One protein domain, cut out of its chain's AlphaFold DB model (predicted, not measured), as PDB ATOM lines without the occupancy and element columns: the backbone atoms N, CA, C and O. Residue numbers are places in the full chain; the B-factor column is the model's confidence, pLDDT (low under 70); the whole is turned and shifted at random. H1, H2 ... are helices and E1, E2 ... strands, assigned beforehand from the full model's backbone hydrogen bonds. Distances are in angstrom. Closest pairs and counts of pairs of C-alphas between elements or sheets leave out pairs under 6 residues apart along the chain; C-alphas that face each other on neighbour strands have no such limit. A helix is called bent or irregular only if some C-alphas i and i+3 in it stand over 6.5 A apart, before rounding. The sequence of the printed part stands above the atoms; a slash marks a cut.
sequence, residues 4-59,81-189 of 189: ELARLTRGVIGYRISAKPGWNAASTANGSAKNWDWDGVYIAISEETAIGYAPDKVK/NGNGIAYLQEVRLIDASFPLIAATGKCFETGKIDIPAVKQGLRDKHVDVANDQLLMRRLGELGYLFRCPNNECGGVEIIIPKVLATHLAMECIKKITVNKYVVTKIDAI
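Overview. This is residues 4 to 59 and 81 to 189 of the 189 residues of an uncharacterized protein of Xanthomonas axonopodis pv. begoniae (UniProt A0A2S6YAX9). What does one see first? Two strongly twisted sheets stand partly face to face as a sandwich, their strands crossed at 56 degrees: E1, E5, E6, E7 and E3 make one, and E2, E4, E8 and E9 the other, which is curled like part of a barrel round the short helix H2. H6 covers part of the five-strand sheet, and H5 lies toward one end of the long axis with E9 toward the other. What is it made of? The printed part has 165 residues, with seven named helices and nine named strands in the order E1 E2 H1 E3 H2 H3 E4 E5 H4 H5 H6 E6 E7 H7 E8 E9, and the class is mixed. The five-strand sheet runs E1, E5, E6, E7, E3 and is mixed; the other runs E2, E4, E8, E9, all antiparallel. The whole is compact, with a radius of gyration of the C-alphas of 16.0 A and spans of 46 by 34 by 28 A.

Along the chain. What lies before the cut? E1 is residues 4 to 8, from C-alpha 4 at (382.317, 206.245, 465.019), and runs on into E2, residues 11 to 18 and 20.2 A from first to last C-alpha, at 93 degrees. E2 bends by 58 degrees at residue 14. H1 is residues 25 to 29, E3 40 to 44, H2 47 to 52 and H3 54 to 57. What follows the cut? E4 is residues 84 to 93, 29.2 A long, and E5 98 to 103, 15.7 A. H4 is residues 106 to 109, H5 115 to 123, 12.5 A long, and H6 135 to 141. What comes last? E6 is residues 145 to 149, E7 156 to 161, 16.4 A long, and H7 162 to 167, irregular, with C-alphas 163 and 166 7.1 A apart. E8, residues 168 to 179 and 30.6 A long, bends by 60 degrees at residue 173. E9, residues 182 to 188 and 18.2 A long, ends at C-alpha 188 at (393.812, 239.477, 470.657).

Arrangement. How is the five-strand sheet joined? E1 and E5 are antiparallel (N 6 to O 100, 2.8 A), and E5 and E6 are parallel (N 103 to O 147, 2.8 A), a strand-helix-strand unit with H4, H5 and H6 between these two strands. E6 and E7, a hairpin, have N 159 and O 146 at 2.7 A; E7 and E3, antiparallel, have N 41 and O 160 at 2.8 A. Which helices are on it? H6, at a height over the sheet of 8.3 A, lies over E7 and slantwise to the strands, 38 degrees on the local plane; the closest C-alphas of H6 and E7, Gly 140 and Pro 161, are 4.9 A apart. H2 and H6 are on one face, two layers, while H1, H4, H5 and H7 only graze the sheet. H7 touches H6 (closest C-alphas Val 163 and Gly 140, 5.8 A) and H1 (Ala 165 and Ala 25, 5.2 A). How is the other sheet joined? E2 and E4 have N 89 and O 16 at 2.8 A, E4 and E8 N 90 and O 171 at 2.8 A, and the hairpin E8 and E9 N 175 and O 187 at 2.8 A. It curls round H2, whose closest C-alpha to E2 is that of Ala 50, 5.5 A from Arg 16, and H3 is on it at a height of 6.0 A. Are the helix backbones in range? In H1, H2, H5 and H6 every O i to N i+4 pair is within hydrogen-bond range, H3 and H4 are too short for one, and H7 has 0 of 2, with 2 of 3 O i to N i+3 pairs.

Size, cuts and confidence. How large is it? The two C-alphas farthest apart, those of Asn 81 and His 126, are 47.4 A apart. Where is the printed part broken, and which link is long? Residues 60 to 80 are not printed, and C-alphas 59 and 81 are 9.2 A apart across the cut; H5 to H6, with 11 residues between them, is the long link. Where is confidence low? The mean pLDDT of the printed part is 85.5, with residues 22 to 34, 59, 81 to 83, 151 to 154 and 180 to 182 under 70.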
ATOM      1  N   GLU A   4     383.663 205.712 464.897       92.25
ATOM      2  CA  GLU A   4     382.317 206.245 465.019       92.25
ATOM      3  C   GLU A   4     382.055 207.232 463.881       92.25
ATOM      4  O   GLU A   4     382.947 207.964 463.450       92.25
ATOM      5  N   LEU A   5     380.819 207.249 463.384       91.06
ATOM      6  CA  LEU A   5     380.387 208.225 462.393       91.06
ATOM      7  C   LEU A   5     379.607 209.331 463.095       91.06
ATOM      8  O   LEU A   5     378.595 209.088 463.746       91.06
ATOM      9  N   ALA A   6     380.084 210.552 462.924       90.94
ATOM     10  CA  ALA A   6     379.468 211.772 463.408       90.94
ATOM     11  C   ALA A   6     379.256 212.744 462.239       90.94
ATOM     12  O   ALA A   6     379.484 212.425 461.066       90.94
ATOM     13  N   ARG A   7     378.811 213.959 462.548       89.50
ATOM     14  CA  ARG A   7     378.662 215.034 461.568       89.50
ATOM     15  C   ARG A   7     379.124 216.344 462.179       89.50
ATOM     16  O   ARG A   7     378.741 216.662 463.300       89.50
ATOM     17  N   LEU A   8     379.918 217.100 461.427       87.88
ATOM     18  CA  LEU A   8     380.232 218.483 461.765       87.88
ATOM     19  C   LEU A   8     379.278 219.400 461.014       87.88
ATOM     20  O   LEU A   8     379.142 219.315 459.791       87.88
ATOM     21  N   THR A   9     378.590 220.250 461.767       86.56
ATOM     22  CA  THR A   9     377.715 221.282 461.217       86.56
ATOM     23  C   THR A   9     378.520 222.523 460.849       86.56
ATOM     24  O   THR A   9     379.652 222.705 461.300       86.56
ATOM     25  N   ARG A  10     377.919 223.401 460.039       89.38
ATOM     26  CA  ARG A  10     378.484 224.727 459.747       89.38
ATOM     27  C   ARG A  10     378.790 225.485 461.043       89.38
ATOM     28  O   ARG A  10     378.066 225.343 462.029       89.38
ATOM     29  N   GLY A  11     379.832 226.312 461.010       92.12
ATOM     30  CA  GLY A  11     380.323 227.051 462.175       92.12
ATOM     31  C   GLY A  11     381.773 226.721 462.517       92.12
ATOM     32  O   GLY A  11     382.500 226.174 461.689       92.12
ATOM     33  N   VAL A  12     382.197 227.100 463.725       94.38
ATOM     34  CA  VAL A  12     383.555 226.848 464.230       94.38
ATOM     35  C   VAL A  12     383.741 225.355 464.460       94.38
ATOM     36  O   VAL A  12     382.952 224.735 465.170       94.38
ATOM     37  N   ILE A  13     384.792 224.792 463.869       94.38
ATOM     38  CA  ILE A  13     385.138 223.371 464.006       94.38
ATOM     39  C   ILE A  13     386.480 223.143 464.709       94.38
ATOM     40  O   ILE A  13     386.805 222.006 465.037       94.38
ATOM     41  N   GLY A  14     387.251 224.204 464.954       94.50
ATOM     42  CA  GLY A  14     388.482 224.139 465.730       94.50
ATOM     43  C   GLY A  14     389.448 225.268 465.396       94.50
ATOM     44  O   GLY A  14     389.075 226.283 464.807       94.50
ATOM     45  N   TYR A  15     390.705 225.069 465.775       93.38
ATOM     46  CA  TYR A  15     391.739 226.092 465.775       93.38
ATOM     47  C   TYR A  15     393.048 225.571 465.195       93.38
ATOM     48  O   TYR A  15     393.375 224.388 465.287       93.38
ATOM     49  N   ARG A  16     393.834 226.471 464.612       91.88
ATOM     50  CA  ARG A  16     395.121 226.148 463.994       91.88
ATOM     51  C   ARG A  16     396.163 227.207 464.309       91.88
ATOM     52  O   ARG A  16     395.864 228.395 464.307       91.88
ATOM     53  N   ILE A  17     397.411 226.777 464.475       88.88
ATOM     54  CA  ILE A  17     398.570 227.672 464.504       88.88
ATOM     55  C   ILE A  17     399.222 227.749 463.127       88.88
ATOM     56  O   ILE A  17     399.489 226.735 462.468       88.88
ATOM     57  N   SER A  18     399.559 228.970 462.723       86.81
ATOM     58  CA  SER A  18     400.356 229.246 461.538       86.81
ATOM     59  C   SER A  18     401.486 230.242 461.829       86.81
ATOM     60  O   SER A  18     401.484 230.976 462.815       86.81
ATOM     61  N   ALA A  19     402.482 230.266 460.941       82.50
ATOM     62  CA  ALA A  19     403.584 231.232 460.988       82.50
ATOM     63  C   ALA A  19     403.233 232.579 460.324       82.50
ATOM     64  O   ALA A  19     404.050 233.498 460.318       82.50
ATOM     65  N   LYS A  20     402.059 232.688 459.686       81.00
ATOM     66  CA  LYS A  20     401.647 233.860 458.905       81.00
ATOM     67  C   LYS A  20     400.184 234.193 459.202       81.00
ATOM     68  O   LYS A  20     399.359 233.292 459.091       81.00
ATOM     69  N   PRO A  21     399.835 235.467 459.439       73.81
ATOM     70  CA  PRO A  21     398.464 235.843 459.785       73.81
ATOM     71  C   PRO A  21     397.471 235.533 458.652       73.81
ATOM     72  O   PRO A  21     396.346 235.124 458.908       73.81
ATOM     73  N   GLY A  22     397.916 235.652 457.392       65.94
ATOM     74  CA  GLY A  22     397.100 235.435 456.192       65.94
ATOM     75  C   GLY A  22     397.105 234.010 455.633       65.94
ATOM     76  O   GLY A  22     396.842 233.837 454.445       65.94
ATOM     77  N   TRP A  23     397.459 232.985 456.420       65.81
ATOM     78  CA  TRP A  23     397.330 231.606 455.939       65.81
ATOM     79  C   TRP A  23     395.845 231.286 455.726       65.81
ATOM     80  O   TRP A  23     395.094 231.226 456.693       65.81
ATOM     81  N   ASN A  24     395.415 231.093 454.478       66.12
ATOM     82  CA  ASN A  24     394.011 230.849 454.136       66.12
ATOM     83  C   ASN A  24     393.801 229.480 453.462       66.12
ATOM     84  O   ASN A  24     394.750 228.795 453.065       66.12
ATOM     85  N   ALA A  25     392.533 229.086 453.332       65.06
ATOM     86  CA  ALA A  25     392.089 227.868 452.655       65.06
ATOM     87  C   ALA A  25     392.743 227.667 451.276       65.06
ATOM     88  O   ALA A  25     393.290 226.598 450.998       65.06
ATOM     89  N   ALA A  26     392.779 228.724 450.457       64.62
ATOM     90  CA  ALA A  26     393.365 228.706 449.116       64.62
ATOM     91  C   ALA A  26     394.865 228.364 449.128       64.62
ATOM     92  O   ALA A  26     395.338 227.592 448.297       64.62
ATOM     93  N   SER A  27     395.611 228.863 450.118       66.94
ATOM     94  CA  SER A  27     397.032 228.535 450.297       66.94
ATOM     95  C   SER A  27     397.256 227.057 450.628       66.94
ATOM     96  O   SER A  27     398.323 226.517 450.343       66.94
ATOM     97  N   THR A  28     396.265 226.390 451.231       67.31
ATOM     98  CA  THR A  28     396.358 224.961 451.556       67.31
ATOM     99  C   THR A  28     395.912 224.072 450.396       67.31
ATOM    100  O   THR A  28     396.569 223.067 450.130       67.31
ATOM    101  N   ALA A  29     394.850 224.459 449.685       62.44
ATOM    102  CA  ALA A  29     394.389 223.755 448.487       62.44
ATOM    103  C   ALA A  29     395.457 223.746 447.377       62.44
ATOM    104  O   ALA A  29     395.640 222.735 446.707       62.44
ATOM    105  N   ASN A  30     396.212 224.843 447.245       61.53
ATOM    106  CA  ASN A  30     397.251 225.011 446.221       61.53
ATOM    107  C   ASN A  30     398.656 224.575 446.674       61.53
ATOM    108  O   ASN A  30     399.623 224.719 445.926       61.53
ATOM    109  N   GLY A  31     398.806 224.083 447.908       62.88
ATOM    110  CA  GLY A  31     400.075 223.533 448.374       62.88
ATOM    111  C   GLY A  31     400.375 222.208 447.678       62.88
ATOM    112  O   GLY A  31     399.458 221.438 447.398       62.88
ATOM    113  N   SER A  32     401.653 221.897 447.443       59.47
ATOM    114  CA  SER A  32     402.048 220.606 446.875       59.47
ATOM    115  C   SER A  32     401.417 219.460 447.674       59.47
ATOM    116  O   SER A  32     401.565 219.373 448.901       59.47
ATOM    117  N   ALA A  33     400.649 218.615 446.983       62.41
ATOM    118  CA  ALA A  33     400.135 217.381 447.553       62.41
ATOM    119  C   ALA A  33     401.334 216.538 447.983       62.41
ATOM    120  O   ALA A  33     402.266 216.313 447.208       62.41
ATOM    121  N   LYS A  34     401.345 216.130 449.246       69.19
ATOM    122  CA  LYS A  34     402.325 215.166 449.722       69.19
ATOM    123  C   LYS A  34     401.734 213.787 449.456       69.19
ATOM    124  O   LYS A  34     400.581 213.536 449.789       69.19
ATOM    125  N   ASN A  35     402.524 212.887 448.883       77.56
ATOM    126  CA  ASN A  35     402.097 211.511 448.618       77.56
ATOM    127  C   ASN A  35     402.190 210.663 449.897       77.56
ATOM    128  O   ASN A  35     403.035 209.782 450.005       77.56
ATOM    129  N   TRP A  36     401.363 210.979 450.893       87.81
ATOM    130  CA  TRP A  36     401.277 210.264 452.170       87.81
ATOM    131  C   TRP A  36     399.828 210.241 452.672       87.81
ATOM    132  O   TRP A  36     399.048 211.147 452.377       87.81
ATOM    133  N   ASP A  37     399.460 209.193 453.410       92.62
ATOM    134  CA  ASP A  37     398.071 208.925 453.809       92.62
ATOM    135  C   ASP A  37     397.437 210.033 454.654       92.62
ATOM    136  O   ASP A  37     396.226 210.216 454.592       92.62
ATOM    137  N   TRP A  38     398.241 210.803 455.388       91.25
ATOM    138  CA  TRP A  38     397.781 211.833 456.319       91.25
ATOM    139  C   TRP A  38     397.848 213.266 455.757       91.25
ATOM    140  O   TRP A  38     397.891 214.237 456.510       91.25
ATOM    141  N   ASP A  39     397.859 213.447 454.431       89.50
ATOM    142  CA  ASP A  39     397.931 214.791 453.837       89.50
ATOM    143  C   ASP A  39     396.649 215.614 454.040       89.50
ATOM    144  O   ASP A  39     395.674 215.483 453.299       89.50
ATOM    145  N   GLY A  40     396.669 216.521 455.017       90.31
ATOM    146  CA  GLY A  40     395.520 217.360 455.339       90.31
ATOM    147  C   GLY A  40     395.855 218.652 456.079       90.31
ATOM    148  O   GLY A  40     397.009 218.980 456.368       90.31
ATOM    149  N   VAL A  41     394.802 219.414 456.364       90.44
ATOM    150  CA  VAL A  41     394.802 220.529 457.309       90.44
ATOM    151  C   VAL A  41     394.499 219.971 458.689       90.44
ATOM    152  O   VAL A  41     393.399 219.488 458.928       90.44
ATOM    153  N   TYR A  42     395.464 220.088 459.589       91.31
ATOM    154  CA  TYR A  42     395.309 219.705 460.984       91.31
ATOM    155  C   TYR A  42     394.790 220.896 461.778       91.31
ATOM    156  O   TYR A  42     395.348 221.999 461.685       91.31
ATOM    157  N   ILE A  43     393.722 220.666 462.533       93.12
ATOM    158  CA  ILE A  43     393.169 221.611 463.499       93.12
ATOM    159  C   ILE A  43     392.975 220.905 464.837       93.12
ATOM    160  O   ILE A  43     392.644 219.721 464.877       93.12
ATOM    161  N   ALA A  44     393.135 221.640 465.927       92.50
ATOM    162  CA  ALA A  44     392.776 221.170 467.256       92.50
ATOM    163  C   ALA A  44     391.353 221.612 467.608       92.50
ATOM    164  O   ALA A  44     390.911 222.680 467.187       92.50
ATOM    165  N   ILE A  45     390.635 220.824 468.409       91.00
ATOM    166  CA  ILE A  45     389.271 221.186 468.834       91.00
ATOM    167  C   ILE A  45     389.273 222.395 469.789       91.00
ATOM    168  O   ILE A  45     388.347 223.202 469.753       91.00
ATOM    169  N   SER A  46     390.309 222.548 470.618       90.00
ATOM    170  CA  SER A  46     390.442 223.661 471.566       90.00
ATOM    171  C   SER A  46     391.563 224.625 471.177       90.00
ATOM    172  O   SER A  46     392.557 224.241 470.553       90.00
ATOM    173  N   GLU A  47     391.418 225.887 471.587       91.44
ATOM    174  CA  GLU A  47     392.474 226.889 471.429       91.44
ATOM    175  C   GLU A  47     393.754 226.484 472.158       91.44
ATOM    176  O   GLU A  47     394.838 226.638 471.612       91.44
ATOM    177  N   GLU A  48     393.631 225.954 473.377       87.94
ATOM    178  CA  GLU A  48     394.766 225.550 474.209       87.94
ATOM    179  C   GLU A  48     395.625 224.494 473.508       87.94
ATOM    180  O   GLU A  48     396.839 224.663 473.379       87.94
ATOM    181  N   THR A  49     394.990 223.445 472.970       87.44
ATOM    182  CA  THR A  49     395.698 222.412 472.210       87.44
ATOM    183  C   THR A  49     396.330 222.998 470.952       87.44
ATOM    184  O   THR A  49     397.474 222.671 470.652       87.44
ATOM    185  N   ALA A  50     395.646 223.903 470.240       89.44
ATOM    186  CA  ALA A  50     396.250 224.580 469.095       89.44
ATOM    187  C   ALA A  50     397.487 225.389 469.514       89.44
ATOM    188  O   ALA A  50     398.543 225.216 468.916       89.44
ATOM    189  N   ILE A  51     397.392 226.227 470.553       88.06
ATOM    190  CA  ILE A  51     398.483 227.074 471.069       88.06
ATOM    191  C   ILE A  51     399.717 226.250 471.449       88.06
ATOM    192  O   ILE A  51     400.834 226.719 471.221       88.06
ATOM    193  N   GLY A  52     399.538 225.017 471.933       84.12
ATOM    194  CA  GLY A  52     400.635 224.078 472.189       84.12
ATOM    195  C   GLY A  52     401.564 223.857 470.985       84.12
ATOM    196  O   GLY A  52     402.761 223.668 471.169       84.12
ATOM    197  N   TYR A  53     401.056 224.001 469.756       83.81
ATOM    198  CA  TYR A  53     401.829 223.892 468.512       83.81
ATOM    199  C   TYR A  53     402.522 225.186 468.067       83.81
ATOM    200  O   TYR A  53     403.192 225.203 467.028       83.81
ATOM    201  N   ALA A  54     402.366 226.295 468.798       85.12
ATOM    202  CA  ALA A  54     403.040 227.557 468.487       85.12
ATOM    203  C   ALA A  54     404.559 227.401 468.282       85.12
ATOM    204  O   ALA A  54     405.061 227.938 467.286       85.12
ATOM    205  N   PRO A  55     405.292 226.640 469.124       82.94
ATOM    206  CA  PRO A  55     406.734 226.496 468.968       82.94
ATOM    207  C   PRO A  55     407.164 225.802 467.667       82.94
ATOM    208  O   PRO A  55     408.189 226.164 467.096       82.94
ATOM    209  N   ASP A  56     406.356 224.894 467.118       79.75
ATOM    210  CA  ASP A  56     406.679 224.207 465.858       79.75
ATOM    211  C   ASP A  56     406.592 225.118 464.633       79.75
ATOM    212  O   ASP A  56     407.150 224.821 463.569       79.75
ATOM    213  N   LYS A  57     405.834 226.215 464.736       79.12
ATOM    214  CA  LYS A  57     405.601 227.129 463.610       79.12
ATOM    215  C   LYS A  57     406.593 228.283 463.571       79.12
ATOM    216  O   LYS A  57     406.751 228.897 462.513       79.12
ATOM    217  N   VAL A  58     407.310 228.544 464.660       76.81
ATOM    218  CA  VAL A  58     408.406 229.516 464.673       76.81
ATOM    219  C   VAL A  58     409.701 228.856 464.196       76.81
ATOM    220  O   VAL A  58     410.322 228.049 464.878       76.81
ATOM    221  N   LYS A  59     410.134 229.197 462.976       59.59
ATOM    222  CA  LYS A  59     411.474 228.834 462.492       59.59
ATOM    223  C   LYS A  59     412.501 229.794 463.087       59.59
ATOM    224  O   LYS A  59     412.366 231.003 462.915       59.59
ATOM    225  N   ASN A  81     417.172 227.155 469.144       51.16
ATOM    226  CA  ASN A  81     416.800 228.344 469.924       51.16
ATOM    227  C   ASN A  81     415.832 229.220 469.101       51.16
ATOM    228  O   ASN A  81     416.262 230.000 468.253       51.16
ATOM    229  N   GLY A  82     414.519 229.034 469.279       56.41
ATOM    230  CA  GLY A  82     413.479 229.709 468.502       56.41
ATOM    231  C   GLY A  82     412.707 230.736 469.326       56.41
ATOM    232  O   GLY A  82     411.884 230.363 470.158       56.41
ATOM    233  N   ASN A  83     412.942 232.021 469.060       67.62
ATOM    234  CA  ASN A  83     412.001 233.088 469.400       67.62
ATOM    235  C   ASN A  83     411.216 233.452 468.137       67.62
ATOM    236  O   ASN A  83     411.777 233.452 467.037       67.62
ATOM    237  N   GLY A  84     409.940 233.796 468.271       82.00
ATOM    238  CA  GLY A  84     409.167 234.252 467.124       82.00
ATOM    239  C   GLY A  84     407.699 234.506 467.414       82.00
ATOM    240  O   GLY A  84     407.235 234.442 468.552       82.00
ATOM    241  N   ILE A  85     406.976 234.804 466.339       84.44
ATOM    242  CA  ILE A  85     405.544 235.075 466.372       84.44
ATOM    243  C   ILE A  85     404.819 233.952 465.638       84.44
ATOM    244  O   ILE A  85     405.166 233.617 464.503       84.44
ATOM    245  N   ALA A  86     403.793 233.420 466.284       88.50
ATOM    246  CA  ALA A  86     402.812 232.540 465.682       88.50
ATOM    247  C   ALA A  86     401.425 233.188 465.740       88.50
ATOM    248  O   ALA A  86     401.193 234.147 466.477       88.50
ATOM    249  N   TYR A  87     400.506 232.667 464.941       90.00
ATOM    250  CA  TYR A  87     399.165 233.209 464.791       90.00
ATOM    251  C   TYR A  87     398.154 232.099 465.023       90.00
ATOM    252  O   TYR A  87     398.223 231.057 464.365       90.00
ATOM    253  N   LEU A  88     397.234 232.325 465.960       91.94
ATOM    254  CA  LEU A  88     396.084 231.458 466.173       91.94
ATOM    255  C   LEU A  88     394.996 231.836 465.182       91.94
ATOM    256  O   LEU A  88     394.634 233.009 465.050       91.94
ATOM    257  N   GLN A  89     394.485 230.820 464.508       92.62
ATOM    258  CA  GLN A  89     393.408 230.936 463.551       92.62
ATOM    259  C   GLN A  89     392.222 230.110 464.014       92.62
ATOM    260  O   GLN A  89     392.380 228.944 464.374       92.62
ATOM    261  N   GLU A  90     391.045 230.711 463.967       93.62
ATOM    262  CA  GLU A  90     389.781 230.010 464.099       93.62
ATOM    263  C   GLU A  90     389.378 229.451 462.732       93.62
ATOM    264  O   GLU A  90     389.473 230.139 461.711       93.62
ATOM    265  N   VAL A  91     388.964 228.186 462.701       93.44
ATOM    266  CA  VAL A  91     388.611 227.472 461.473       93.44
ATOM    267  C   VAL A  91     387.120 227.172 461.471       93.44
ATOM    268  O   VAL A  91     386.590 226.538 462.387       93.44
ATOM    269  N   ARG A  92     386.439 227.622 460.414       93.94
ATOM    270  CA  ARG A  92     384.986 227.514 460.251       93.94
ATOM    271  C   ARG A  92     384.615 226.776 458.972       93.94
ATOM    272  O   ARG A  92     385.207 227.033 457.927       93.94
ATOM    273  N   LEU A  93     383.581 225.938 459.034       92.81
ATOM    274  CA  LEU A  93     382.876 225.429 457.854       92.81
ATOM    275  C   LEU A  93     381.883 226.481 457.359       92.81
ATOM    276  O   LEU A  93     380.977 226.868 458.107       92.81
ATOM    277  N   ILE A  94     382.041 226.942 456.115       89.31
ATOM    278  CA  ILE A  94     381.284 228.096 455.601       89.31
ATOM    279  C   ILE A  94     380.074 227.740 454.750       89.31
ATOM    280  O   ILE A  94     379.096 228.479 454.790       89.31
ATOM    281  N   ASP A  95     380.073 226.628 454.033       81.56
ATOM    282  CA  ASP A  95     379.090 226.346 452.977       81.56
ATOM    283  C   ASP A  95     378.489 224.934 453.053       81.56
ATOM    284  O   ASP A  95     377.404 224.713 452.520       81.56
ATOM    285  N   ALA A  96     379.113 224.010 453.787       80.06
ATOM    286  CA  ALA A  96     378.657 222.629 453.902       80.06
ATOM    287  C   ALA A  96     378.784 222.063 455.325       80.06
ATOM    288  O   ALA A  96     379.510 222.574 456.177       80.06
ATOM    289  N   SER A  97     378.032 220.992 455.581       87.62
ATOM    290  CA  SER A  97     378.240 220.098 456.726       87.62
ATOM    291  C   SER A  97     378.835 218.803 456.202       87.62
ATOM    292  O   SER A  97     378.341 218.273 455.206       87.62
ATOM    293  N   PHE A  98     379.855 218.281 456.873       92.06
ATOM    294  CA  PHE A  98     380.557 217.083 456.422       92.06
ATOM    295  C   PHE A  98     380.388 215.940 457.425       92.06
ATOM    296  O   PHE A  98     380.389 216.178 458.641       92.06
ATOM    297  N   PRO A  99     380.228 214.691 456.954       94.19
ATOM    298  CA  PRO A  99     380.390 213.538 457.821       94.19
ATOM    299  C   PRO A  99     381.803 213.526 458.423       94.19
ATOM    300  O   PRO A  99     382.789 213.873 457.774       94.19
ATOM    301  N   LEU A 100     381.885 213.129 459.688       94.25
ATOM    302  CA  LEU A 100     383.122 213.044 460.450       94.25
ATOM    303  C   LEU A 100     383.343 211.596 460.869       94.25
ATOM    304  O   LEU A 100     382.484 210.999 461.513       94.25
ATOM    305  N   ILE A 101     384.510 211.056 460.547       96.00
ATOM    306  CA  ILE A 101     384.967 209.767 461.052       96.00
ATOM    307  C   ILE A 101     385.746 210.034 462.333       96.00
ATOM    308  O   ILE A 101     386.807 210.646 462.281       96.00
ATOM    309  N   ALA A 102     385.231 209.600 463.477       93.94
ATOM    310  CA  ALA A 102     385.914 209.701 464.758       93.94
ATOM    311  C   ALA A 102     386.600 208.372 465.084       93.94
ATOM    312  O   ALA A 102     385.946 207.361 465.320       93.94
ATOM    313  N   ALA A 103     387.927 208.375 465.078       91.44
ATOM    314  CA  ALA A 103     388.740 207.236 465.456       91.44
ATOM    315  C   ALA A 103     389.012 207.253 466.963       91.44
ATOM    316  O   ALA A 103     389.514 208.244 467.492       91.44
ATOM    317  N   THR A 104     388.698 206.154 467.648       84.25
ATOM    318  CA  THR A 104     388.794 206.037 469.118       84.25
ATOM    319  C   THR A 104     389.806 204.983 469.572       84.25
ATOM    320  O   THR A 104     390.004 204.766 470.763       84.25
ATOM    321  N   GLY A 105     390.485 204.323 468.629       82.12
ATOM    322  CA  GLY A 105     391.482 203.300 468.941       82.12
ATOM    323  C   GLY A 105     392.753 203.859 469.599       82.12
ATOM    324  O   GLY A 105     393.320 204.852 469.148       82.12
ATOM    325  N   LYS A 106     393.299 203.134 470.584       82.12
ATOM    326  CA  LYS A 106     394.555 203.489 471.290       82.12
ATOM    327  C   LYS A 106     395.788 203.661 470.388       82.12
ATOM    328  O   LYS A 106     396.770 204.291 470.774       82.12
ATOM    329  N   CYS A 107     395.781 203.089 469.185       82.50
ATOM    330  CA  CYS A 107     396.880 203.260 468.227       82.50
ATOM    331  C   CYS A 107     397.066 204.725 467.796       82.50
ATOM    332  O   CYS A 107     398.196 205.132 467.532       82.50
ATOM    333  N   PHE A 108     395.995 205.526 467.795       85.12
ATOM    334  CA  PHE A 108     396.060 206.953 467.480       85.12
ATOM    335  C   PHE A 108     396.702 207.768 468.611       85.12
ATOM    336  O   PHE A 108     397.502 208.654 468.338       85.12
ATOM    337  N   GLU A 109     396.455 207.406 469.874       83.31
ATOM    338  CA  GLU A 109     397.080 208.052 471.043       83.31
ATOM    339  C   GLU A 109     398.597 207.833 471.098       83.31
ATOM    340  O   GLU A 109     399.341 208.678 471.579       83.31
ATOM    341  N   THR A 110     399.071 206.687 470.605       80.44
ATOM    342  CA  THR A 110     400.498 206.320 470.652       80.44
ATOM    343  C   THR A 110     401.260 206.665 469.373       80.44
ATOM    344  O   THR A 110     402.472 206.471 469.311       80.44
ATOM    345  N   GLY A 111     400.560 207.106 468.322       80.25
ATOM    346  CA  GLY A 111     401.128 207.335 466.990       80.25
ATOM    347  C   GLY A 111     401.556 206.064 466.238       80.25
ATOM    348  O   GLY A 111     402.031 206.158 465.107       80.25
ATOM    349  N   LYS A 112     401.377 204.867 466.813       84.38
ATOM    350  CA  LYS A 112     401.694 203.577 466.174       84.38
ATOM    351  C   LYS A 112     400.538 203.130 465.281       84.38
ATOM    352  O   LYS A 112     399.838 202.163 465.584       84.38
ATOM    353  N   ILE A 113     400.307 203.880 464.208       88.56
ATOM    354  CA  ILE A 113     399.146 203.692 463.341       88.56
ATOM    355  C   ILE A 113     399.478 202.728 462.195       88.56
ATOM    356  O   ILE A 113     400.314 203.021 461.343       88.56
ATOM    357  N   ASP A 114     398.780 201.595 462.157       92.38
ATOM    358  CA  ASP A 114     398.802 200.643 461.042       92.38
ATOM    359  C   ASP A 114     397.800 201.088 459.966       92.38
ATOM    360  O   ASP A 114     396.586 200.937 460.117       92.38
ATOM    361  N   ILE A 115     398.311 201.671 458.880       93.25
ATOM    362  CA  ILE A 115     397.492 202.227 457.795       93.25
ATOM    363  C   ILE A 115     396.624 201.169 457.093       93.25
ATOM    364  O   ILE A 115     395.429 201.428 456.924       93.25
ATOM    365  N   PRO A 116     397.143 199.993 456.683       94.62
ATOM    366  CA  PRO A 116     396.296 198.898 456.214       94.62
ATOM    367  C   PRO A 116     395.130 198.574 457.158       94.62
ATOM    368  O   PRO A 116     393.992 198.453 456.696       94.62
ATOM    369  N   ALA A 117     395.377 198.503 458.470       94.31
ATOM    370  CA  ALA A 117     394.326 198.240 459.453       94.31
ATOM    371  C   ALA A 117     393.315 199.396 459.575       94.31
ATOM    372  O   ALA A 117     392.119 199.140 459.731       94.31
ATOM    373  N   VAL A 118     393.763 200.657 459.456       94.75
ATOM    374  CA  VAL A 118     392.877 201.834 459.361       94.75
ATOM    375  C   VAL A 118     391.935 201.681 458.175       94.75
ATOM    376  O   VAL A 118     390.720 201.724 458.346       94.75
ATOM    377  N   LYS A 119     392.483 201.455 456.977       96.25
ATOM    378  CA  LYS A 119     391.695 201.343 455.742       96.25
ATOM    379  C   LYS A 119     390.723 200.167 455.799       96.25
ATOM    380  O   LYS A 119     389.580 200.313 455.376       96.25
ATOM    381  N   GLN A 120     391.131 199.032 456.370       95.75
ATOM    382  CA  GLN A 120     390.220 197.909 456.592       95.75
ATOM    383  C   GLN A 120     389.074 198.283 457.536       95.75
ATOM    384  O   GLN A 120     387.919 198.098 457.170       95.75
ATOM    385  N   GLY A 121     389.363 198.879 458.697       94.62
ATOM    386  CA  GLY A 121     388.307 199.259 459.637       94.62
ATOM    387  C   GLY A 121     387.347 200.322 459.085       94.62
ATOM    388  O   GLY A 121     386.179 200.344 459.456       94.62
ATOM    389  N   LEU A 122     387.804 201.178 458.165       96.12
ATOM    390  CA  LEU A 122     386.935 202.104 457.433       96.12
ATOM    391  C   LEU A 122     385.984 201.374 456.482       96.12
ATOM    392  O   LEU A 122     384.787 201.668 456.472       96.12
ATOM    393  N   ARG A 123     386.486 200.380 455.740       96.12
ATOM    394  CA  ARG A 123     385.651 199.531 454.878       96.12
ATOM    395  C   ARG A 123     384.624 198.736 455.684       96.12
ATOM    396  O   ARG A 123     383.480 198.634 455.251       96.12
ATOM    397  N   ASP A 124     384.983 198.281 456.885       94.50
ATOM    398  CA  ASP A 124     384.055 197.619 457.817       94.50
ATOM    399  C   ASP A 124     382.919 198.559 458.283       94.50
ATOM    400  O   ASP A 124     381.865 198.102 458.723       94.50
ATOM    401  N   LYS A 125     383.106 199.881 458.162       94.00
ATOM    402  CA  LYS A 125     382.087 200.924 458.386       94.00
ATOM    403  C   LYS A 125     381.459 201.450 457.094       94.00
ATOM    404  O   LYS A 125     380.834 202.508 457.109       94.00
ATOM    405  N   HIS A 126     381.614 200.725 455.987       95.00
ATOM    406  CA  HIS A 126     381.111 201.091 454.661       95.00
ATOM    407  C   HIS A 126     381.693 202.399 454.094       95.00
ATOM    408  O   HIS A 126     381.070 203.044 453.254       95.00
ATOM    409  N   VAL A 127     382.902 202.783 454.520       96.19
ATOM    410  CA  VAL A 127     383.671 203.880 453.917       96.19
ATOM    411  C   VAL A 127     384.700 203.284 452.955       96.19
ATOM    412  O   VAL A 127     385.656 202.628 453.365       96.19
ATOM    413  N   ASP A 128     384.490 203.499 451.659       96.00
ATOM    414  CA  ASP A 128     385.241 202.838 450.586       96.00
ATOM    415  C   ASP A 128     386.629 203.461 450.344       96.00
ATOM    416  O   ASP A 128     386.808 204.362 449.518       96.00
ATOM    417  N   VAL A 129     387.623 202.973 451.090       96.31
ATOM    418  CA  VAL A 129     389.041 203.321 450.922       96.31
ATOM    419  C   VAL A 129     389.838 202.063 450.602       96.31
ATOM    420  O   VAL A 129     390.003 201.203 451.467       96.31
ATOM    421  N   ALA A 130     390.364 201.948 449.383       96.19
ATOM    422  CA  ALA A 130     391.213 200.829 448.975       96.19
ATOM    423  C   ALA A 130     392.648 200.959 449.523       96.19
ATOM    424  O   ALA A 130     393.101 202.043 449.894       96.19
ATOM    425  N   ASN A 131     393.383 199.844 449.606       94.69
ATOM    426  CA  ASN A 131     394.717 199.815 450.227       94.69
ATOM    427  C   ASN A 131     395.762 200.651 449.466       94.69
ATOM    428  O   ASN A 131     396.654 201.224 450.092       94.69
ATOM    429  N   ASP A 132     395.625 200.735 448.148       95.12
ATOM    430  CA  ASP A 132     396.480 201.474 447.216       95.12
ATOM    431  C   ASP A 132     396.117 202.965 447.095       95.12
ATOM    432  O   ASP A 132     396.870 203.747 446.515       95.12
ATOM    433  N   GLN A 133     394.993 203.393 447.677       95.00
ATOM    434  CA  GLN A 133     394.574 204.791 447.699       95.00
ATOM    435  C   GLN A 133     395.161 205.532 448.899       95.00
ATOM    436  O   GLN A 133     395.218 204.995 450.002       95.00
ATOM    437  N   LEU A 134     395.535 206.801 448.717       95.62
ATOM    438  CA  LEU A 134     395.921 207.672 449.830       95.62
ATOM    439  C   LEU A 134     394.697 208.005 450.690       95.62
ATOM    440  O   LEU A 134     393.710 208.542 450.184       95.62
ATOM    441  N   LEU A 135     394.790 207.734 451.991       95.88
ATOM    442  CA  LEU A 135     393.676 207.811 452.934       95.88
ATOM    443  C   LEU A 135     392.974 209.180 452.944       95.88
ATOM    444  O   LEU A 135     391.804 209.258 452.571       95.88
ATOM    445  N   MET A 136     393.656 210.268 453.328       95.38
ATOM    446  CA  MET A 136     393.024 211.596 453.413       95.38
ATOM    447  C   MET A 136     392.513 212.084 452.058       95.38
ATOM    448  O   MET A 136     391.470 212.728 451.997       95.38
ATOM    449  N   ARG A 137     393.197 211.746 450.959       93.94
ATOM    450  CA  ARG A 137     392.725 212.093 449.614       93.94
ATOM    451  C   ARG A 137     391.386 211.424 449.319       93.94
ATOM    452  O   ARG A 137     390.436 212.120 448.971       93.94
ATOM    453  N   ARG A 138     391.301 210.102 449.501       96.12
ATOM    454  CA  ARG A 138     390.075 209.343 449.244       96.12
ATOM    455  C   ARG A 138     388.938 209.770 450.170       96.12
ATOM    456  O   ARG A 138     387.818 209.944 449.705       96.12
ATOM    457  N   LEU A 139     389.219 210.002 451.455       96.69
ATOM    458  CA  LEU A 139     388.217 210.538 452.380       96.69
ATOM    459  C   LEU A 139     387.691 211.898 451.916       96.69
ATOM    460  O   LEU A 139     386.486 212.117 451.952       96.69
ATOM    461  N   GLY A 140     388.564 212.775 451.421       94.31
ATOM    462  CA  GLY A 140     388.161 214.065 450.872       94.31
ATOM    463  C   GLY A 140     387.268 213.953 449.637       94.31
ATOM    464  O   GLY A 140     386.265 214.651 449.556       94.31
ATOM    465  N   GLU A 141     387.586 213.045 448.711       94.81
ATOM    466  CA  GLU A 141     386.748 212.746 447.535       94.81
ATOM    467  C   GLU A 141     385.361 212.214 447.931       94.81
ATOM    468  O   GLU A 141     384.372 212.483 447.253       94.81
ATOM    469  N   LEU A 142     385.281 211.491 449.050       95.75
ATOM    470  CA  LEU A 142     384.036 210.999 449.640       95.75
ATOM    471  C   LEU A 142     383.347 212.027 450.563       95.75
ATOM    472  O   LEU A 142     382.276 211.747 451.098       95.75
ATOM    473  N   GLY A 143     383.945 213.204 450.776       95.00
ATOM    474  CA  GLY A 143     383.401 214.261 451.630       95.00
ATOM    475  C   GLY A 143     383.552 214.027 453.138       95.00
ATOM    476  O   GLY A 143     382.858 214.673 453.916       95.00
ATOM    477  N   TYR A 144     384.428 213.125 453.582       96.38
ATOM    478  CA  TYR A 144     384.656 212.859 455.002       96.38
ATOM    479  C   TYR A 144     385.773 213.716 455.594       96.38
ATOM    480  O   TYR A 144     386.834 213.910 455.001       96.38
ATOM    481  N   LEU A 145     385.550 214.151 456.830       95.69
ATOM    482  CA  LEU A 145     386.584 214.642 457.736       95.69
ATOM    483  C   LEU A 145     387.032 213.503 458.659       95.69
ATOM    484  O   LEU A 145     386.283 212.548 458.875       95.69
ATOM    485  N   PHE A 146     388.225 213.609 459.241       95.88
ATOM    486  CA  PHE A 146     388.755 212.587 460.144       95.88
ATOM    487  C   PHE A 146     389.142 213.200 461.488       95.88
ATOM    488  O   PHE A 146     389.836 214.205 461.524       95.88
ATOM    489  N   ARG A 147     388.703 212.613 462.598       94.44
ATOM    490  CA  ARG A 147     389.029 213.030 463.965       94.44
ATOM    491  C   ARG A 147     389.770 211.906 464.664       94.44
ATOM    492  O   ARG A 147     389.298 210.774 464.649       94.44
ATOM    493  N   CYS A 148     390.866 212.222 465.339       91.31
ATOM    494  CA  CYS A 148     391.603 211.253 466.143       91.31
ATOM    495  C   CYS A 148     392.312 211.913 467.334       91.31
ATOM    496  O   CYS A 148     392.517 213.131 467.338       91.31
ATOM    497  N   PRO A 149     392.686 211.126 468.356       87.00
ATOM    498  CA  PRO A 149     393.620 211.563 469.377       87.00
ATOM    499  C   PRO A 149     394.930 212.082 468.778       87.00
ATOM    500  O   PRO A 149     395.436 211.554 467.788       87.00
ATOM    501  N   ASN A 150     395.463 213.108 469.424       74.88
ATOM    502  CA  ASN A 150     396.786 213.661 469.222       74.88
ATOM    503  C   ASN A 150     397.806 212.796 469.970       74.88
ATOM    504  O   ASN A 150     397.654 212.539 471.168       74.88
ATOM    505  N   ASN A 151     398.864 212.399 469.275       67.75
ATOM    506  CA  ASN A 151     399.926 211.549 469.797       67.75
ATOM    507  C   ASN A 151     400.908 212.264 470.744       67.75
ATOM    508  O   ASN A 151     401.708 211.590 471.388       67.75
ATOM    509  N   GLU A 152     400.880 213.597 470.834       58.19
ATOM    510  CA  GLU A 152     401.897 214.352 471.583       58.19
ATOM    511  C   GLU A 152     401.426 214.887 472.939       58.19
ATOM    512  O   GLU A 152     402.267 215.129 473.800       58.19
ATOM    513  N   CYS A 153     400.119 215.026 473.182       56.91
ATOM    514  CA  CYS A 153     399.591 215.587 474.441       56.91
ATOM    515  C   CYS A 153     398.174 215.095 474.812       56.91
ATOM    516  O   CYS A 153     397.510 215.718 475.636       56.91
ATOM    517  N   GLY A 154     397.653 214.035 474.178       60.72
ATOM    518  CA  GLY A 154     396.304 213.515 474.469       60.72
ATOM    519  C   GLY A 154     395.147 214.437 474.055       60.72
ATOM    520  O   GLY A 154     393.987 214.141 474.341       60.72
ATOM    521  N   GLY A 155     395.443 215.546 473.368       75.56
ATOM    522  CA  GLY A 155     394.439 216.388 472.722       75.56
ATOM    523  C   GLY A 155     393.707 215.643 471.603       75.56
ATOM    524  O   GLY A 155     394.014 214.501 471.283       75.56
ATOM    525  N   VAL A 156     392.737 216.294 470.972       86.44
ATOM    526  CA  VAL A 156     392.015 215.723 469.831       86.44
ATOM    527  C   VAL A 156     392.171 216.646 468.638       86.44
ATOM    528  O   VAL A 156     391.931 217.854 468.741       86.44
ATOM    529  N   GLU A 157     392.538 216.057 467.508       89.94
ATOM    530  CA  GLU A 157     392.683 216.754 466.241       89.94
ATOM    531  C   GLU A 157     391.586 216.354 465.262       89.94
ATOM    532  O   GLU A 157     391.046 215.243 465.297       89.94
ATOM    533  N   ILE A 158     391.282 217.279 464.358       93.75
ATOM    534  CA  ILE A 158     390.538 217.015 463.136       93.75
ATOM    535  C   ILE A 158     391.498 217.247 461.970       93.75
ATOM    536  O   ILE A 158     392.114 218.306 461.841       93.75
ATOM    537  N   ILE A 159     391.602 216.245 461.110       94.00
ATOM    538  CA  ILE A 159     392.335 216.274 459.856       94.00
ATOM    539  C   ILE A 159     391.311 216.493 458.745       94.00
ATOM    540  O   ILE A 159     390.421 215.673 458.506       94.00
ATOM    541  N   ILE A 160     391.434 217.634 458.076       93.56
ATOM    542  CA  ILE A 160     390.580 218.021 456.959       93.56
ATOM    543  C   ILE A 160     391.345 217.738 455.663       93.56
ATOM    544  O   ILE A 160     392.400 218.345 455.438       93.56
ATOM    545  N   PRO A 161     390.850 216.847 454.789       93.69
ATOM    546  CA  PRO A 161     391.436 216.631 453.474       93.69
ATOM    547  C   PRO A 161     391.623 217.937 452.701       93.69
ATOM    548  O   PRO A 161     390.726 218.778 452.660       93.69
ATOM    549  N   LYS A 162     392.772 218.105 452.033       89.94
ATOM    550  CA  LYS A 162     393.085 219.342 451.290       89.94
ATOM    551  C   LYS A 162     392.034 219.706 450.242       89.94
ATOM    552  O   LYS A 162     391.765 220.887 450.049       89.94
ATOM    553  N   VAL A 163     391.427 218.707 449.601       88.88
ATOM    554  CA  VAL A 163     390.362 218.912 448.604       88.88
ATOM    555  C   VAL A 163     389.114 219.566 449.200       88.88
ATOM    556  O   VAL A 163     388.389 220.238 448.482       88.88
ATOM    557  N   LEU A 164     388.896 219.434 450.514       91.12
ATOM    558  CA  LEU A 164     387.798 220.080 451.230       91.12
ATOM    559  C   LEU A 164     388.190 221.446 451.812       91.12
ATOM    560  O   LEU A 164     387.354 222.124 452.403       91.12
ATOM    561  N   ALA A 165     389.445 221.886 451.649       88.44
ATOM    562  CA  ALA A 165     389.914 223.137 452.236       88.44
ATOM    563  C   ALA A 165     389.165 224.363 451.693       88.44
ATOM    564  O   ALA A 165     389.032 225.345 452.414       88.44
ATOM    565  N   THR A 166     388.646 224.312 450.463       88.56
ATOM    566  CA  THR A 166     387.840 225.386 449.852       88.56
ATOM    567  C   THR A 166     386.531 225.667 450.590       88.56
ATOM    568  O   THR A 166     385.985 226.753 450.440       88.56
ATOM    569  N   HIS A 167     386.068 224.730 451.421       91.00
ATOM    570  CA  HIS A 167     384.871 224.853 452.259       91.00
ATOM    571  C   HIS A 167     385.160 225.449 453.648       91.00
ATOM    572  O   HIS A 167     384.307 225.432 454.542       91.00
ATOM    573  N   LEU A 168     386.383 225.956 453.854       90.69
ATOM    574  CA  LEU A 168     386.841 226.523 455.116       90.69
ATOM    575  C   LEU A 168     387.023 228.038 455.026       90.69
ATOM    576  O   LEU A 168     387.638 228.551 454.091       90.69
ATOM    577  N   ALA A 169     386.612 228.738 456.079       91.00
ATOM    578  CA  ALA A 169     387.176 230.036 456.433       91.00
ATOM    579  C   ALA A 169     388.198 229.862 457.557       91.00
ATOM    580  O   ALA A 169     388.012 229.050 458.465       91.00
ATOM    581  N   MET A 170     389.284 230.629 457.478       90.56
ATOM    582  CA  MET A 170     390.317 230.696 458.508       90.56
ATOM    583  C   MET A 170     390.537 232.162 458.851       90.56
ATOM    584  O   MET A 170     390.968 232.932 457.990       90.56
ATOM    585  N   GLU A 171     390.239 232.536 460.087       90.75
ATOM    586  CA  GLU A 171     390.362 233.908 460.573       90.75
ATOM    587  C   GLU A 171     391.414 233.969 461.671       90.75
ATOM    588  O   GLU A 171     391.411 233.154 462.589       90.75
ATOM    589  N   CYS A 172     392.345 234.916 461.573       91.19
ATOM    590  CA  CYS A 172     393.340 235.104 462.616       91.19
ATOM    591  C   CYS A 172     392.720 235.872 463.783       91.19
ATOM    592  O   CYS A 172     392.299 237.009 463.605       91.19
ATOM    593  N   ILE A 173     392.707 235.255 464.964       93.50
ATOM    594  CA  ILE A 173     392.050 235.811 466.155       93.50
ATOM    595  C   ILE A 173     393.041 236.240 467.239       93.50
ATOM    596  O   ILE A 173     392.721 237.090 468.067       93.50
ATOM    597  N   LYS A 174     394.248 235.651 467.265       91.88
ATOM    598  CA  LYS A 174     395.281 235.980 468.259       91.88
ATOM    599  C   LYS A 174     396.685 235.930 467.670       91.88
ATOM    600  O   LYS A 174     397.004 235.086 466.828       91.88
ATOM    601  N   LYS A 175     397.551 236.787 468.200       90.44
ATOM    602  CA  LYS A 175     398.999 236.788 467.987       90.44
ATOM    603  C   LYS A 175     399.693 236.194 469.212       90.44
ATOM    604  O   LYS A 175     399.417 236.591 470.340       90.44
ATOM    605  N   ILE A 176     400.615 235.263 468.990       86.75
ATOM    606  CA  ILE A 176     401.305 234.517 470.047       86.75
ATOM    607  C   ILE A 176     402.804 234.774 469.956       86.75
ATOM    608  O   ILE A 176     403.406 234.593 468.897       86.75
ATOM    609  N   THR A 177     403.413 235.161 471.077       84.38
ATOM    610  CA  THR A 177     404.867 235.323 471.194       84.38
ATOM    611  C   THR A 177     405.476 234.106 471.879       84.38
ATOM    612  O   THR A 177     405.187 233.821 473.047       84.38
ATOM    613  N   VAL A 178     406.346 233.406 471.152       81.06
ATOM    614  CA  VAL A 178     407.104 232.251 471.644       81.06
ATOM    615  C   VAL A 178     408.531 232.700 471.939       81.06
ATOM    616  O   VAL A 178     409.190 233.246 471.056       81.06
ATOM    617  N   ASN A 179     409.013 232.453 473.158       76.88
ATOM    618  CA  ASN A 179     410.398 232.690 473.565       76.88
ATOM    619  C   ASN A 179     410.957 231.426 474.214       76.88
ATOM    620  O   ASN A 179     410.343 230.919 475.145       76.88
ATOM    621  N   LYS A 180     412.115 230.921 473.766       66.56
ATOM    622  CA  LYS A 180     412.731 229.690 474.316       66.56
ATOM    623  C   LYS A 180     411.713 228.537 474.506       66.56
ATOM    624  O   LYS A 180     411.651 227.945 475.576       66.56
ATOM    625  N   TYR A 181     410.885 228.264 473.489       63.34
ATOM    626  CA  TYR A 181     409.775 227.283 473.517       63.34
ATOM    627  C   TYR A 181     408.676 227.508 474.570       63.34
ATOM    628  O   TYR A 181     407.773 226.688 474.693       63.34
ATOM    629  N   VAL A 182     408.695 228.631 475.280       66.25
ATOM    630  CA  VAL A 182     407.642 229.035 476.210       66.25
ATOM    631  C   VAL A 182     406.729 230.037 475.512       66.25
ATOM    632  O   VAL A 182     407.185 231.024 474.922       66.25
ATOM    633  N   VAL A 183     405.418 229.801 475.577       70.19
ATOM    634  CA  VAL A 183     404.417 230.803 475.196       70.19
ATOM    635  C   VAL A 183     404.412 231.878 476.277       70.19
ATOM    636  O   VAL A 183     404.091 231.605 477.428       70.19
ATOM    637  N   THR A 184     404.809 233.097 475.917       75.00
ATOM    638  CA  THR A 184     405.010 234.185 476.896       75.00
ATOM    639  C   THR A 184     403.943 235.262 476.832       75.00
ATOM    640  O   THR A 184     403.718 235.961 477.817       75.00
ATOM    641  N   LYS A 185     403.285 235.415 475.680       77.81
ATOM    642  CA  LYS A 185     402.236 236.415 475.496       77.81
ATOM    643  C   LYS A 185     401.255 235.990 474.415       77.81
ATOM    644  O   LYS A 185     401.673 235.488 473.368       77.81
ATOM    645  N   ILE A 186     399.975 236.228 474.673       83.94
ATOM    646  CA  ILE A 186     398.867 236.004 473.750       83.94
ATOM    647  C   ILE A 186     398.073 237.307 473.692       83.94
ATOM    648  O   ILE A 186     397.555 237.752 474.712       83.94
ATOM    649  N   ASP A 187     397.989 237.901 472.507       81.62
ATOM    650  CA  ASP A 187     397.281 239.157 472.263       81.62
ATOM    651  C   ASP A 187     396.111 238.903 471.302       81.62
ATOM    652  O   ASP A 187     396.296 238.236 470.279       81.62
ATOM    653  N   ALA A 188     394.920 239.421 471.615       85.19
ATOM    654  CA  ALA A 188     393.812 239.477 470.657       85.19
ATOM    655  C   ALA A 188     394.145 240.453 469.514       85.19
ATOM    656  O   ALA A 188     394.959 241.364 469.701       85.19
ATOM    657  N   ILE A 189     393.552 240.227 468.339       78.38
ATOM    658  CA  ILE A 189     393.704 241.094 467.157       78.38
ATOM    659  C   ILE A 189     392.591 242.135 467.108       78.38
ATOM    660  O   ILE A 189     391.439 241.768 467.421       78.38
TER     661      ILE A 189